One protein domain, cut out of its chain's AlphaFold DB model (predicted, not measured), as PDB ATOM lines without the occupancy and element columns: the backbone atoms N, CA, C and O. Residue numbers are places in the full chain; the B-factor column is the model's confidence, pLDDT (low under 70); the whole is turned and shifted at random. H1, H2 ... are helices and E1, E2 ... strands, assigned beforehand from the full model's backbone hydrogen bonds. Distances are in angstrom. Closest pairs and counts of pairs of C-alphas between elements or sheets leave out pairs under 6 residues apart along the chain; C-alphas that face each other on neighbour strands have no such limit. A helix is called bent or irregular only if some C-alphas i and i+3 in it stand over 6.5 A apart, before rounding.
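This is residues 67 to 173 of the 192 residues of the protein "Hypothetical protein" of Rotaria sp. Silwood1 (UniProt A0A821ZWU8). This is a long, loose rod with helix H4 at one end and the small strand hairpin E1 and E2 at the other. Between them lie H1, the longest helix, with H3 packed on residues 69 to 76 of it, and H2 toward the hairpin end; the unnamed stretch 138 to 157 runs back along the length from H4 to E1. The printed part has 107 residues, in the order H1 H2 H3 H4 E1 E2, mostly helix by class, though under half of the residues are in named elements. The two-strand sheet, E1 - E2, is antiparallel. The whole is loose, with a radius of gyration of the C-alphas of 16.7 A and spans of 53 by 25 by 24 A.

E1, residues 158 to 160, and E2, residues 165 to 167, form an antiparallel hairpin at 147 degrees; N 160 and O 165 are 2.8 A apart and N 167 and O 158 are 3.0 A apart, within hydrogen-bond range. The closest C-alphas of E1 and H2, residues 94 to 100, are those of Phe 160 and Pro 94, 6.0 A apart. H1, residues 67 to 84, is apart from H2. With residues 69 to 76 alone, H1 touches H3, residues 118 to 124, at a steep tilt of 56 degrees, opposite ways; the closest C-alphas, of Ser 73 and Gln 119, are 5.6 A apart. H3 and H4, residues 127 to 137, are close but not clearly touching, with Asn 123 and Ile 129 closest at 7.3 A between C-alphas; their shallow tilt of 34.5 degrees, the same way, is only just short of steep. Every O i to N i+4 pair is within hydrogen-bond range in H1, H3 and H4; in H2 0 of 3 are, and 2 of 4 O i to N i+3 pairs.

H1 begins at C-alpha 67 (45.667, 35.061, -28.674) and is 25.7 A long. H2 is 10.6 A, H3 10.0 A and H4 15.3 A; H2 is only just irregular, with C-alphas 95 and 98 6.53 A apart. E1 is 6.5 A long, and E2, 6.6 A, ends at C-alpha 167 (65.577, 28.556, -7.615).

The C-alphas of Gly 138 and Leu 163, the two farthest apart, are 54.0 A from each other. The links H2 to H3 and H4 to E1 are long. The printed part has no cut, and no printed residue is under pLDDT 70.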
ATOM      1  N   GLU A  67      45.041  34.828 -29.985       97.75
ATOM      2  CA  GLU A  67      45.667  35.061 -28.674       97.75
ATOM      3  C   GLU A  67      44.659  34.924 -27.522       97.75
ATOM      4  O   GLU A  67      44.912  34.221 -26.550       97.75
ATOM      5  N   GLN A  68      43.457  35.480 -27.686       98.31
ATOM      6  CA  GLN A  68      42.397  35.410 -26.676       98.31
ATOM      7  C   GLN A  68      41.858  33.987 -26.469       98.31
ATOM      8  O   GLN A  68      41.470  33.627 -25.360       98.31
ATOM      9  N   GLU A  69      41.782  33.167 -27.521       98.38
ATOM     10  CA  GLU A  69      41.410  31.750 -27.388       98.38
ATOM     11  C   GLU A  69      42.504  30.962 -26.660       98.38
ATOM     12  O   GLU A  69      42.197  30.105 -25.824       98.38
ATOM     13  N   CYS A  70      43.773  31.279 -26.924       98.19
ATOM     14  CA  CYS A  70      44.911  30.706 -26.209       98.19
ATOM     15  C   CYS A  70      44.887  31.086 -24.721       98.19
ATOM     16  O   CYS A  70      44.979  30.199 -23.874       98.19
ATOM     17  N   GLU A  71      44.686  32.364 -24.389       97.88
ATOM     18  CA  GLU A  71      44.563  32.847 -23.006       97.88
ATOM     19  C   GLU A  71      43.425  32.141 -22.262       97.88
ATOM     20  O   GLU A  71      43.649  31.555 -21.203       97.88
ATOM     21  N   ARG A  72      42.227  32.078 -22.861       98.31
ATOM     22  CA  ARG A  72      41.094  31.347 -22.270       98.31
ATOM     23  C   ARG A  72      41.393  29.862 -22.069       98.31
ATOM     24  O   ARG A  72      40.913  29.265 -21.111       98.31
ATOM     25  N   SER A  73      42.187  29.256 -22.954       97.19
ATOM     26  CA  SER A  73      42.577  27.847 -22.828       97.19
ATOM     27  C   SER A  73      43.502  27.643 -21.628       97.19
ATOM     28  O   SER A  73      43.354  26.661 -20.901       97.19
ATOM     29  N   VAL A  74      44.428  28.578 -21.397       96.38
ATOM     30  CA  VAL A  74      45.312  28.583 -20.223       96.38
ATOM     31  C   VAL A  74      44.500  28.772 -18.942       96.38
ATOM     32  O   VAL A  74      44.684  28.003 -17.994       96.38
ATOM     33  N   ASP A  75      43.569  29.726 -18.921       95.81
ATOM     34  CA  ASP A  75      42.680  29.964 -17.779       95.81
ATOM     35  C   ASP A  75      41.853  28.718 -17.432       95.81
ATOM     36  O   ASP A  75      41.788  28.315 -16.266       95.81
ATOM     37  N   ASP A  76      41.283  28.049 -18.439       96.44
ATOM     38  CA  ASP A  76      40.520  26.813 -18.250       96.44
ATOM     39  C   ASP A  76      41.390  25.658 -17.725       96.44
ATOM     40  O   ASP A  76      40.913  24.857 -16.920       96.44
ATOM     41  N   VAL A  77      42.669  25.562 -18.113       94.88
ATOM     42  CA  VAL A  77      43.602  24.570 -17.541       94.88
ATOM     43  C   VAL A  77      43.874  24.856 -16.062       94.88
ATOM     44  O   VAL A  77      43.879  23.926 -15.253       94.88
ATOM     45  N   TRP A  78      44.063  26.119 -15.672       93.44
ATOM     46  CA  TRP A  78      44.260  26.477 -14.261       93.44
ATOM     47  C   TRP A  78      43.004  26.261 -13.424       93.44
ATOM     48  O   TRP A  78      43.093  25.740 -12.311       93.44
ATOM     49  N   LYS A  79      41.832  26.587 -13.970       93.25
ATOM     50  CA  LYS A  79      40.547  26.282 -13.338       93.25
ATOM     51  C   LYS A  79      40.360  24.774 -13.160       93.25
ATOM     52  O   LYS A  79      40.003  24.326 -12.073       93.25
ATOM     53  N   PHE A  80      40.681  23.990 -14.188       93.06
ATOM     54  CA  PHE A  80      40.674  22.530 -14.112       93.06
ATOM     55  C   PHE A  80      41.585  21.997 -13.012       93.06
ATOM     56  O   PHE A  80      41.191  21.115 -12.248       93.06
ATOM     57  N   LEU A  81      42.777  22.572 -12.879       91.25
ATOM     58  CA  LEU A  81      43.719  22.212 -11.829       91.25
ATOM     59  C   LEU A  81      43.178  22.537 -10.426       91.25
ATOM     60  O   LEU A  81      43.280  21.708  -9.524       91.25
ATOM     61  N   GLN A  82      42.574  23.714 -10.237       91.12
ATOM     62  CA  GLN A  82      41.957  24.119  -8.966       91.12
ATOM     63  C   GLN A  82      40.845  23.163  -8.537       91.12
ATOM     64  O   GLN A  82      40.824  22.714  -7.386       91.12
ATOM     65  N   GLU A  83      39.961  22.815  -9.472       90.44
ATOM     66  CA  GLU A  83      38.842  21.906  -9.229       90.44
ATOM     67  C   GLU A  83      39.329  20.476  -8.938       90.44
ATOM     68  O   GLU A  83      38.884  19.866  -7.966       90.44
ATOM     69  N   MET A  84      40.300  19.961  -9.702       87.88
ATOM     70  CA  MET A  84      40.862  18.615  -9.509       87.88
ATOM     71  C   MET A  84      41.574  18.460  -8.164       87.88
ATOM     72  O   MET A  84      41.428  17.446  -7.481       87.88
ATOM     73  N   CYS A  85      42.352  19.462  -7.772       83.19
ATOM     74  CA  CYS A  85      43.129  19.419  -6.541       83.19
ATOM     75  C   CYS A  85      42.295  19.782  -5.301       83.19
ATOM     76  O   CYS A  85      42.825  19.720  -4.193       83.19
ATOM     77  N   ASN A  86      41.027  20.194  -5.475       77.81
ATOM     78  CA  ASN A  86      40.185  20.797  -4.435       77.81
ATOM     79  C   ASN A  86      40.975  21.826  -3.598       77.81
ATOM     80  O   ASN A  86      40.949  21.819  -2.365       77.81
ATOM     81  N   SER A  87      41.779  22.645  -4.282       74.19
ATOM     82  CA  SER A  87      42.820  23.465  -3.660       74.19
ATOM     83  C   SER A  87      42.872  24.862  -4.262       74.19
ATOM     84  O   SER A  87      42.506  25.075  -5.415       74.19
ATOM     85  N   ASN A  88      43.419  25.808  -3.498       80.94
ATOM     86  CA  ASN A  88      43.661  27.184  -3.937       80.94
ATOM     87  C   ASN A  88      44.932  27.310  -4.795       80.94
ATOM     88  O   ASN A  88      45.709  28.244  -4.596       80.94
ATOM     89  N   ILE A  89      45.198  26.350  -5.685       88.94
ATOM     90  CA  ILE A  89      46.375  26.403  -6.554       88.94
ATOM     91  C   ILE A  89      46.314  27.641  -7.459       88.94
ATOM     92  O   ILE A  89      45.276  27.982  -8.022       88.94
ATOM     93  N   ASP A  90      47.438  28.341  -7.558       88.50
ATOM     94  CA  ASP A  90      47.545  29.650  -8.198       88.50
ATOM     95  C   ASP A  90      48.768  29.637  -9.112       88.50
ATOM     96  O   ASP A  90      49.864  29.266  -8.678       88.50
ATOM     97  N   CYS A  91      48.575  30.031 -10.371       90.81
ATOM     98  CA  CYS A  91      49.617  30.072 -11.393       90.81
ATOM     99  C   CYS A  91      50.787  31.001 -11.037       90.81
ATOM    100  O   CYS A  91      51.896  30.821 -11.533       90.81
ATOM    101  N   ASN A  92      50.567  31.954 -10.133       91.56
ATOM    102  CA  ASN A  92      51.572  32.919  -9.705       91.56
ATOM    103  C   ASN A  92      52.245  32.546  -8.379       91.56
ATOM    104  O   ASN A  92      53.067  33.316  -7.886       91.56
ATOM    105  N   LYS A  93      51.899  31.404  -7.768       91.94
ATOM    106  CA  LYS A  93      52.440  30.986  -6.461       91.94
ATOM    107  C   LYS A  93      53.007  29.565  -6.513       91.94
ATOM    108  O   LYS A  93      52.374  28.628  -6.019       91.94
ATOM    109  N   PRO A  94      54.209  29.366  -7.078       92.75
ATOM    110  CA  PRO A  94      54.802  28.038  -7.199       92.75
ATOM    111  C   PRO A  94      55.037  27.317  -5.861       92.75
ATOM    112  O   PRO A  94      55.107  26.087  -5.810       92.75
ATOM    113  N   GLU A  95      55.123  28.048  -4.749       90.12
ATOM    114  CA  GLU A  95      55.260  27.509  -3.391       90.12
ATOM    115  C   GLU A  95      54.136  26.541  -2.992       90.12
ATOM    116  O   GLU A  95      54.392  25.587  -2.256       90.12
ATOM    117  N   ILE A  96      52.913  26.736  -3.496       88.62
ATOM    118  CA  ILE A  96      51.756  25.892  -3.155       88.62
ATOM    119  C   ILE A  96      51.553  24.725  -4.126       88.62
ATOM    120  O   ILE A  96      50.678  23.885  -3.906       88.62
ATOM    121  N   TRP A  97      52.371  24.633  -5.178       90.50
ATOM    122  CA  TRP A  97      52.297  23.548  -6.155       90.50
ATOM    123  C   TRP A  97      52.822  22.232  -5.582       90.50
ATOM    124  O   TRP A  97      52.279  21.178  -5.880       90.50
ATOM    125  N   ASN A  98      53.850  22.270  -4.727       78.19
ATOM    126  CA  ASN A  98      54.547  21.070  -4.244       78.19
ATOM    127  C   ASN A  98      53.629  20.014  -3.612       78.19
ATOM    128  O   ASN A  98      53.799  18.827  -3.875       78.19
ATOM    129  N   SER A  99      52.684  20.435  -2.773       75.62
ATOM    130  CA  SER A  99      51.849  19.514  -1.993       75.62
ATOM    131  C   SER A  99      50.541  19.133  -2.684       75.62
ATOM    132  O   SER A  99      49.936  18.142  -2.297       75.62
ATOM    133  N   ASN A 100      50.116  19.904  -3.687       80.06
ATOM    134  CA  ASN A 100      48.775  19.799  -4.265       80.06
ATOM    135  C   ASN A 100      48.779  19.447  -5.755       80.06
ATOM    136  O   ASN A 100      47.720  19.422  -6.364       80.06
ATOM    137  N   TRP A 101      49.935  19.198  -6.373       88.38
ATOM    138  CA  TRP A 101      49.982  18.927  -7.809       88.38
ATOM    139  C   TRP A 101      49.411  17.534  -8.159       88.38
ATOM    140  O   TRP A 101      49.697  16.575  -7.436       88.38
ATOM    141  N   PRO A 102      48.661  17.375  -9.269       87.75
ATOM    142  CA  PRO A 102      48.033  16.103  -9.623       87.75
ATOM    143  C   PRO A 102      48.980  14.921  -9.835       87.75
ATOM    144  O   PRO A 102      50.175  15.062 -10.135       87.75
ATOM    145  N   MET A 103      48.380  13.728  -9.768       85.38
ATOM    146  CA  MET A 103      48.994  12.479 -10.218       85.38
ATOM    147  C   MET A 103      49.444  12.584 -11.682       85.38
ATOM    148  O   MET A 103      48.859  13.325 -12.467       85.38
ATOM    149  N   PHE A 104      50.474  11.811 -12.042       88.06
ATOM    150  CA  PHE A 104      51.069  11.762 -13.391       88.06
ATOM    151  C   PHE A 104      51.741  13.052 -13.875       88.06
ATOM    152  O   PHE A 104      52.124  13.170 -15.038       88.06
ATOM    153  N   SER A 105      52.007  13.987 -12.973       86.75
ATOM    154  CA  SER A 105      52.668  15.250 -13.301       86.75
ATOM    155  C   SER A 105      54.109  15.130 -13.772       86.75
ATOM    156  O   SER A 105      54.539  15.897 -14.627       86.75
ATOM    157  N   HIS A 106      54.836  14.112 -13.311       89.44
ATOM    158  CA  HIS A 106      56.140  13.752 -13.878       89.44
ATOM    159  C   HIS A 106      56.043  13.129 -15.283       89.44
ATOM    160  O   HIS A 106      57.062  12.872 -15.915       89.44
ATOM    161  N   MET A 107      54.832  12.898 -15.788       88.81
ATOM    162  CA  MET A 107      54.568  12.558 -17.185       88.81
ATOM    163  C   MET A 107      53.941  13.732 -17.956       88.81
ATOM    164  O   MET A 107      53.610  13.582 -19.128       88.81
ATOM    165  N   GLY A 108      53.787  14.908 -17.331       89.12
ATOM    166  CA  GLY A 108      53.155  16.081 -17.941       89.12
ATOM    167  C   GLY A 108      51.639  15.963 -18.117       89.12
ATOM    168  O   GLY A 108      51.062  16.751 -18.857       89.12
ATOM    169  N   ILE A 109      50.994  14.997 -17.455       90.50
ATOM    170  CA  ILE A 109      49.554  14.728 -17.556       90.50
ATOM    171  C   ILE A 109      48.867  15.196 -16.270       90.50
ATOM    172  O   ILE A 109      49.380  14.962 -15.173       90.50
ATOM    173  N   LEU A 110      47.700  15.832 -16.398       90.38
ATOM    174  CA  LEU A 110      46.869  16.239 -15.266       90.38
ATOM    175  C   LEU A 110      45.804  15.174 -14.976       90.38
ATOM    176  O   LEU A 110      44.711  15.213 -15.537       90.38
ATOM    177  N   GLY A 111      46.143  14.211 -14.113       88.56
ATOM    178  CA  GLY A 111      45.188  13.212 -13.625       88.56
ATOM    179  C   GLY A 111      44.651  12.255 -14.701       88.56
ATOM    180  O   GLY A 111      45.315  11.959 -15.698       88.56
ATOM    181  N   ASN A 112      43.454  11.717 -14.465       88.62
ATOM    182  CA  ASN A 112      42.739  10.814 -15.384       88.62
ATOM    183  C   ASN A 112      41.445  11.426 -15.936       88.62
ATOM    184  O   ASN A 112      40.754  10.816 -16.757       88.62
ATOM    185  N   GLU A 113      41.112  12.625 -15.482       90.12
ATOM    186  CA  GLU A 113      39.887  13.334 -15.771       90.12
ATOM    187  C   GLU A 113      39.903  13.852 -17.213       90.12
ATOM    188  O   GLU A 113      40.919  14.302 -17.751       90.12
ATOM    189  N   ARG A 114      38.747  13.770 -17.875       91.19
ATOM    190  CA  ARG A 114      38.590  14.271 -19.242       91.19
ATOM    191  C   ARG A 114      38.498  15.789 -19.218       91.19
ATOM    192  O   ARG A 114      37.721  16.353 -18.452       91.19
ATOM    193  N   TRP A 115      39.252  16.442 -20.095       92.19
ATOM    194  CA  TRP A 115      39.277  17.898 -20.165       92.19
ATOM    195  C   TRP A 115      38.137  18.414 -21.053       92.19
ATOM    196  O   TRP A 115      38.271  18.549 -22.275       92.19
ATOM    197  N   LEU A 116      36.987  18.649 -20.415       94.88
ATOM    198  CA  LEU A 116      35.710  19.053 -21.024       94.88
ATOM    199  C   LEU A 116      35.306  20.497 -20.668       94.88
ATOM    200  O   LEU A 116      34.124  20.810 -20.551       94.88
ATOM    201  N   TYR A 117      36.287  21.378 -20.473       95.81
ATOM    202  CA  TYR A 117      36.034  22.789 -20.163       95.81
ATOM    203  C   TYR A 117      35.519  23.539 -21.398       95.81
ATOM    204  O   TYR A 117      35.798  23.099 -22.518       95.81
ATOM    205  N   PRO A 118      34.775  24.648 -21.221       97.00
ATOM    206  CA  PRO A 118      34.166  25.379 -22.330       97.00
ATOM    207  C   PRO A 118      35.147  25.700 -23.460       97.00
ATOM    208  O   PRO A 118      34.901  25.279 -24.589       97.00
ATOM    209  N   GLN A 119      36.308  26.297 -23.166       97.69
ATOM    210  CA  GLN A 119      37.275  26.648 -24.208       97.69
ATOM    211  C   GLN A 119      37.883  25.403 -24.868       97.69
ATOM    212  O   GLN A 119      38.182  25.414 -26.059       97.69
ATOM    213  N   ALA A 120      38.017  24.286 -24.147       95.94
ATOM    214  CA  ALA A 120      38.461  23.025 -24.739       95.94
ATOM    215  C   ALA A 120      37.436  22.474 -25.748       95.94
ATOM    216  O   ALA A 120      37.808  21.861 -26.752       95.94
ATOM    217  N   CYS A 121      36.143  22.648 -25.482       97.00
ATOM    218  CA  CYS A 121      35.064  22.282 -26.400       97.00
ATOM    219  C   CYS A 121      34.969  23.254 -27.584       97.00
ATOM    220  O   CYS A 121      34.737  22.804 -28.707       97.00
ATOM    221  N   ASP A 122      35.201  24.545 -27.356       97.88
ATOM    222  CA  ASP A 122      35.222  25.566 -28.407       97.88
ATOM    223  C   ASP A 122      36.413  25.360 -29.350       97.88
ATOM    224  O   ASP A 122      36.230  25.338 -30.564       97.88
ATOM    225  N   ASN A 123      37.609  25.077 -28.818       97.38
ATOM    226  CA  ASN A 123      38.785  24.740 -29.626       97.38
ATOM    227  C   ASN A 123      38.515  23.519 -30.519       97.38
ATOM    228  O   ASN A 123      38.802  23.541 -31.710       97.38
ATOM    229  N   ARG A 124      37.905  22.454 -29.983       96.44
ATOM    230  CA  ARG A 124      37.586  21.245 -30.772       96.44
ATOM    231  C   ARG A 124      36.580  21.498 -31.898       96.44
ATOM    232  O   ARG A 124      36.539  20.721 -32.845       96.44
ATOM    233  N   GLN A 125      35.788  22.561 -31.797       96.56
ATOM    234  CA  GLN A 125      34.810  22.971 -32.807       96.56
ATOM    235  C   GLN A 125      35.272  24.194 -33.611       96.56
ATOM    236  O   GLN A 125      34.513  24.709 -34.434       96.56
ATOM    237  N   ASN A 126      36.497  24.680 -33.389       98.06
ATOM    238  CA  ASN A 126      37.000  25.867 -34.058       98.06
ATOM    239  C   ASN A 126      37.098  25.602 -35.578       98.06
ATOM    240  O   ASN A 126      37.651  24.577 -35.994       98.06
ATOM    241  N   PRO A 127      36.588  26.511 -36.432       97.81
ATOM    242  CA  PRO A 127      36.537  26.292 -37.875       97.81
ATOM    243  C   PRO A 127      37.923  26.171 -38.518       97.81
ATOM    244  O   PRO A 127      38.060  25.470 -39.519       97.81
ATOM    245  N   ASN A 128      38.955  26.809 -37.962       98.25
ATOM    246  CA  ASN A 128      40.326  26.675 -38.448       98.25
ATOM    247  C   ASN A 128      40.910  25.312 -38.069       98.25
ATOM    248  O   ASN A 128      41.503  24.657 -38.920       98.25
ATOM    249  N   ILE A 129      40.674  24.832 -36.843       97.62
ATOM    250  CA  ILE A 129      41.067  23.470 -36.445       97.62
ATOM    251  C   ILE A 129      40.380  22.439 -37.349       97.62
ATOM    252  O   ILE A 129      41.040  21.545 -37.876       97.62
ATOM    253  N   TYR A 130      39.078  22.599 -37.597       97.56
ATOM    254  CA  TYR A 130      38.331  21.736 -38.513       97.56
ATOM    255  C   TYR A 130      38.939  21.719 -39.922       97.56
ATOM    256  O   TYR A 130      39.210  20.645 -40.457       97.56
ATOM    257  N   LYS A 131      39.203  22.896 -40.506       97.31
ATOM    258  CA  LYS A 131      39.842  23.025 -41.826       97.31
ATOM    259  C   LYS A 131      41.203  22.333 -41.877       97.31
ATOM    260  O   LYS A 131      41.446  21.582 -42.813       97.31
ATOM    261  N   VAL A 132      42.052  22.536 -40.866       97.44
ATOM    262  CA  VAL A 132      43.374  21.895 -40.773       97.44
ATOM    263  C   VAL A 132      43.254  20.375 -40.851       97.44
ATOM    264  O   VAL A 132      43.907  19.750 -41.684       97.44
ATOM    265  N   PHE A 133      42.398  19.771 -40.023       97.12
ATOM    266  CA  PHE A 133      42.234  18.317 -40.029       97.12
ATOM    267  C   PHE A 133      41.567  17.804 -41.311       97.12
ATOM    268  O   PHE A 133      41.939  16.731 -41.781       97.12
ATOM    269  N   CYS A 134      40.654  18.570 -41.922       96.19
ATOM    270  CA  CYS A 134      40.094  18.215 -43.228       96.19
ATOM    271  C   CYS A 134      41.172  18.180 -44.311       96.19
ATOM    272  O   CYS A 134      41.206  17.246 -45.107       96.19
ATOM    273  N   THR A 135      42.070  19.170 -44.326       95.50
ATOM    274  CA  THR A 135      43.202  19.205 -45.256       95.50
ATOM    275  C   THR A 135      44.105  17.996 -45.038       95.50
ATOM    276  O   THR A 135      44.370  17.270 -45.988       95.50
ATOM    277  N   LEU A 136      44.522  17.728 -43.796       96.19
ATOM    278  CA  LEU A 136      45.456  16.637 -43.488       96.19
ATOM    279  C   LEU A 136      44.890  15.241 -43.770       96.19
ATOM    280  O   LEU A 136      45.635  14.361 -44.196       96.19
ATOM    281  N   PHE A 137      43.601  15.015 -43.511       95.06
ATOM    282  CA  PHE A 137      42.983  13.696 -43.679       95.06
ATOM    283  C   PHE A 137      42.278  13.512 -45.022       95.06
ATOM    284  O   PHE A 137      41.960  12.381 -45.385       95.06
ATOM    285  N   GLY A 138      42.036  14.592 -45.769       95.44
ATOM    286  CA  GLY A 138      41.254  14.546 -47.001       95.44
ATOM    287  C   GLY A 138      39.797  14.131 -46.772       95.44
ATOM    288  O   GLY A 138      39.167  13.598 -47.685       95.44
ATOM    289  N   ASP A 139      39.274  14.347 -45.562       96.75
ATOM    290  CA  ASP A 139      37.930  13.946 -45.148       96.75
ATOM    291  C   ASP A 139      37.243  15.075 -44.370       96.75
ATOM    292  O   ASP A 139      37.868  15.790 -43.588       96.75
ATOM    293  N   HIS A 140      35.941  15.230 -44.585       96.00
ATOM    294  CA  HIS A 140      35.097  16.208 -43.907       96.00
ATOM    295  C   HIS A 140      34.304  15.602 -42.742       96.00
ATOM    296  O   HIS A 140      33.779  16.354 -41.911       96.00
ATOM    297  N   GLU A 141      34.224  14.270 -42.656       97.06
ATOM    298  CA  GLU A 141      33.546  13.527 -41.592       97.06
ATOM    299  C   GLU A 141      34.514  13.225 -40.439       97.06
ATOM    300  O   GLU A 141      34.965  12.103 -40.217       97.06
ATOM    301  N   LEU A 142      34.848  14.267 -39.676       96.25
ATOM    302  CA  LEU A 142      35.809  14.169 -38.579       96.25
ATOM    303  C   LEU A 142      35.147  13.769 -37.254       96.25
ATOM    304  O   LEU A 142      34.134  14.337 -36.841       96.25
ATOM    305  N   ILE A 143      35.775  12.836 -36.531       95.62
ATOM    306  CA  ILE A 143      35.374  12.445 -35.173       95.62
ATOM    307  C   ILE A 143      36.298  13.119 -34.161       95.62
ATOM    308  O   ILE A 143      37.516  12.968 -34.197       95.62
ATOM    309  N   THR A 144      35.703  13.825 -33.202       93.94
ATOM    310  CA  THR A 144      36.454  14.476 -32.127       93.94
ATOM    311  C   THR A 144      36.831  13.476 -31.033       93.94
ATOM    312  O   THR A 144      35.960  12.858 -30.419       93.94
ATOM    313  N   ASN A 145      38.124  13.371 -30.717       91.56
ATOM    314  CA  ASN A 145      38.593  12.657 -29.529       91.56
ATOM    315  C   ASN A 145      38.630  13.589 -28.305       91.56
ATOM    316  O   ASN A 145      39.210  14.677 -28.344       91.56
ATOM    317  N   VAL A 146      38.043  13.147 -27.189       93.25
ATOM    318  CA  VAL A 146      38.129  13.853 -25.905       93.25
ATOM    319  C   VAL A 146      39.186  13.196 -25.017       93.25
ATOM    320  O   VAL A 146      38.993  12.113 -24.453       93.25
ATOM    321  N   THR A 147      40.297  13.903 -24.847       89.75
ATOM    322  CA  THR A 147      41.453  13.471 -24.054       89.75
ATOM    323  C   THR A 147      41.624  14.298 -22.764       89.75
ATOM    324  O   THR A 147      40.751  15.081 -22.377       89.75
ATOM    325  N   ARG A 148      42.713  14.038 -22.044       91.94
ATOM    326  CA  ARG A 148      43.139  14.719 -20.815       91.94
ATOM    327  C   ARG A 148      43.871  16.020 -21.157       91.94
ATOM    328  O   ARG A 148      44.319  16.196 -22.287       91.94
ATOM    329  N   ALA A 149      44.022  16.902 -20.173       92.00
ATOM    330  CA  ALA A 149      44.913  18.052 -20.284       92.00
ATOM    331  C   ALA A 149      46.337  17.686 -19.841       92.00
ATOM    332  O   ALA A 149      46.538  16.805 -18.996       92.00
ATOM    333  N   GLY A 150      47.318  18.396 -20.393       90.62
ATOM    334  CA  GLY A 150      48.707  18.336 -19.963       90.62
ATOM    335  C   GLY A 150      49.190  19.695 -19.471       90.62
ATOM    336  O   GLY A 150      48.801  20.727 -20.010       90.62
ATOM    337  N   LEU A 151      50.032  19.688 -18.441       91.31
ATOM    338  CA  LEU A 151      50.723  20.874 -17.944       91.31
ATOM    339  C   LEU A 151      52.024  20.438 -17.272       91.31
ATOM    340  O   LEU A 151      52.022  19.615 -16.351       91.31
ATOM    341  N   MET A 152      53.139  20.995 -17.734       90.69
ATOM    342  CA  MET A 152      54.453  20.783 -17.136       90.69
ATOM    343  C   MET A 152      54.805  21.961 -16.235       90.69
ATOM    344  O   MET A 152      54.545  23.114 -16.572       90.69
ATOM    345  N   ARG A 153      55.419  21.672 -15.088       91.69
ATOM    346  CA  ARG A 153      55.933  22.715 -14.197       91.69
ATOM    347  C   ARG A 153      57.273  23.244 -14.731       91.69
ATOM    348  O   ARG A 153      58.087  22.432 -15.178       91.69
ATOM    349  N   PRO A 154      57.545  24.558 -14.639       93.12
ATOM    350  CA  PRO A 154      58.862  25.110 -14.940       93.12
ATOM    351  C   PRO A 154      59.912  24.526 -13.987       93.12
ATOM    352  O   PRO A 154      59.662  24.392 -12.794       93.12
ATOM    353  N   THR A 155      61.086  24.160 -14.496       94.31
ATOM    354  CA  THR A 155      62.148  23.516 -13.693       94.31
ATOM    355  C   THR A 155      63.373  24.397 -13.486       94.31
ATOM    356  O   THR A 155      64.199  24.090 -12.626       94.31
ATOM    357  N   LYS A 156      63.490  25.479 -14.255       96.56
ATOM    358  CA  LYS A 156      64.605  26.424 -14.226       96.56
ATOM    359  C   LYS A 156      64.112  27.798 -13.832       96.56
ATOM    360  O   LYS A 156      63.017  28.185 -14.240       96.56
ATOM    361  N   ASP A 157      64.913  28.482 -13.023       96.75
ATOM    362  CA  ASP A 157      64.688  29.873 -12.627       96.75
ATOM    363  C   ASP A 157      63.263  30.155 -12.109       96.75
ATOM    364  O   ASP A 157      62.649  31.181 -12.409       96.75
ATOM    365  N   VAL A 158      62.719  29.251 -11.287       96.38
ATOM    366  CA  VAL A 158      61.368  29.413 -10.736       96.38
ATOM    367  C   VAL A 158      61.395  30.453  -9.622       96.38
ATOM    368  O   VAL A 158      62.064  30.264  -8.602       96.38
ATOM    369  N   TYR A 159      60.649  31.542  -9.795       96.25
ATOM    370  CA  TYR A 159      60.490  32.579  -8.780       96.25
ATOM    371  C   TYR A 159      59.415  32.193  -7.752       96.25
ATOM    372  O   TYR A 159      58.286  31.874  -8.116       96.25
ATOM    373  N   PHE A 160      59.763  32.246  -6.465       95.62
ATOM    374  CA  PHE A 160      58.887  31.983  -5.320       95.62
ATOM    375  C   PHE A 160      58.583  33.302  -4.596       95.62
ATOM    376  O   PHE A 160      59.417  33.756  -3.800       95.62
ATOM    377  N   PRO A 161      57.412  33.932  -4.828       95.12
ATOM    378  CA  PRO A 161      57.086  35.243  -4.267       95.12
ATOM    379  C   PRO A 161      57.139  35.299  -2.740       95.12
ATOM    380  O   PRO A 161      57.680  36.256  -2.189       95.12
ATOM    381  N   SER A 162      56.646  34.269  -2.044       93.25
ATOM    382  CA  SER A 162      56.696  34.204  -0.571       93.25
ATOM    383  C   SER A 162      58.112  34.227   0.012       93.25
ATOM    384  O   SER A 162      58.290  34.646   1.156       93.25
ATOM    385  N   LEU A 163      59.115  33.800  -0.758       94.44
ATOM    386  CA  LEU A 163      60.522  33.783  -0.354       94.44
ATOM    387  C   LEU A 163      61.344  34.898  -1.013       94.44
ATOM    388  O   LEU A 163      62.514  35.057  -0.667       94.44
ATOM    389  N   ASN A 164      60.756  35.641  -1.962       96.19
ATOM    390  CA  ASN A 164      61.442  36.588  -2.842       96.19
ATOM    391  C   ASN A 164      62.747  36.000  -3.415       96.19
ATOM    392  O   ASN A 164      63.820  36.602  -3.338       96.19
ATOM    393  N   LYS A 165      62.668  34.762  -3.915       97.06
ATOM    394  CA  LYS A 165      63.832  33.985  -4.348       97.06
ATOM    395  C   LYS A 165      63.537  33.225  -5.632       97.06
ATOM    396  O   LYS A 165      62.450  32.679  -5.790       97.06
ATOM    397  N   THR A 166      64.547  33.128  -6.484       97.62
ATOM    398  CA  THR A 166      64.561  32.252  -7.656       97.62
ATOM    399  C   THR A 166      65.375  30.992  -7.371       97.62
ATOM    400  O   THR A 166      66.479  31.078  -6.825       97.62
ATOM    401  N   GLU A 167      64.841  29.819  -7.709       96.25
ATOM    402  CA  GLU A 167      65.577  28.556  -7.615       96.25
ATOM    403  C   GLU A 167      65.122  27.504  -8.629       96.25
ATOM    404  O   GLU A 167      63.966  27.461  -9.047       96.25
ATOM    405  N   ASP A 168      66.053  26.619  -8.984       96.94
ATOM    406  CA  ASP A 168      65.776  25.455  -9.816       96.94
ATOM    407  C   ASP A 168      64.931  24.413  -9.069       96.94
ATOM    408  O   ASP A 168      65.074  24.172  -7.864       96.94
ATOM    409  N   ARG A 169      64.072  23.733  -9.827       94.94
ATOM    410  CA  ARG A 169      63.188  22.658  -9.372       94.94
ATOM    411  C   ARG A 169      63.398  21.409 -10.212       94.94
ATOM    412  O   ARG A 169      62.512  20.955 -10.932       94.94
ATOM    413  N   GLU A 170      64.583  20.814 -10.102       93.75
ATOM    414  CA  GLU A 170      64.901  19.577 -10.831       93.75
ATOM    415  C   GLU A 170      63.933  18.439 -10.453       93.75
ATOM    416  O   GLU A 170      63.546  17.635 -11.297       93.75
ATOM    417  N   ASN A 171      63.441  18.424  -9.208       91.94
ATOM    418  CA  ASN A 171      62.434  17.471  -8.742       91.94
ATOM    419  C   ASN A 171      61.038  17.681  -9.356       91.94
ATOM    420  O   ASN A 171      60.131  16.936  -9.012       91.94
ATOM    421  N   TRP A 172      60.816  18.689 -10.202       93.00
ATOM    422  CA  TRP A 172      59.556  18.868 -10.935       93.00
ATOM    423  C   TRP A 172      59.606  18.355 -12.366       93.00
ATOM    424  O   TRP A 172      58.559  18.266 -13.012       93.00
ATOM    425  N   LYS A 173      60.802  18.007 -12.840       91.50
ATOM    426  CA  LYS A 173      61.045  17.526 -14.191       91.50
ATOM    427  C   LYS A 173      60.233  16.276 -14.491       91.50
ATOM    428  O   LYS A 173      59.946  15.461 -13.605       91.50
TER     429      LYS A 173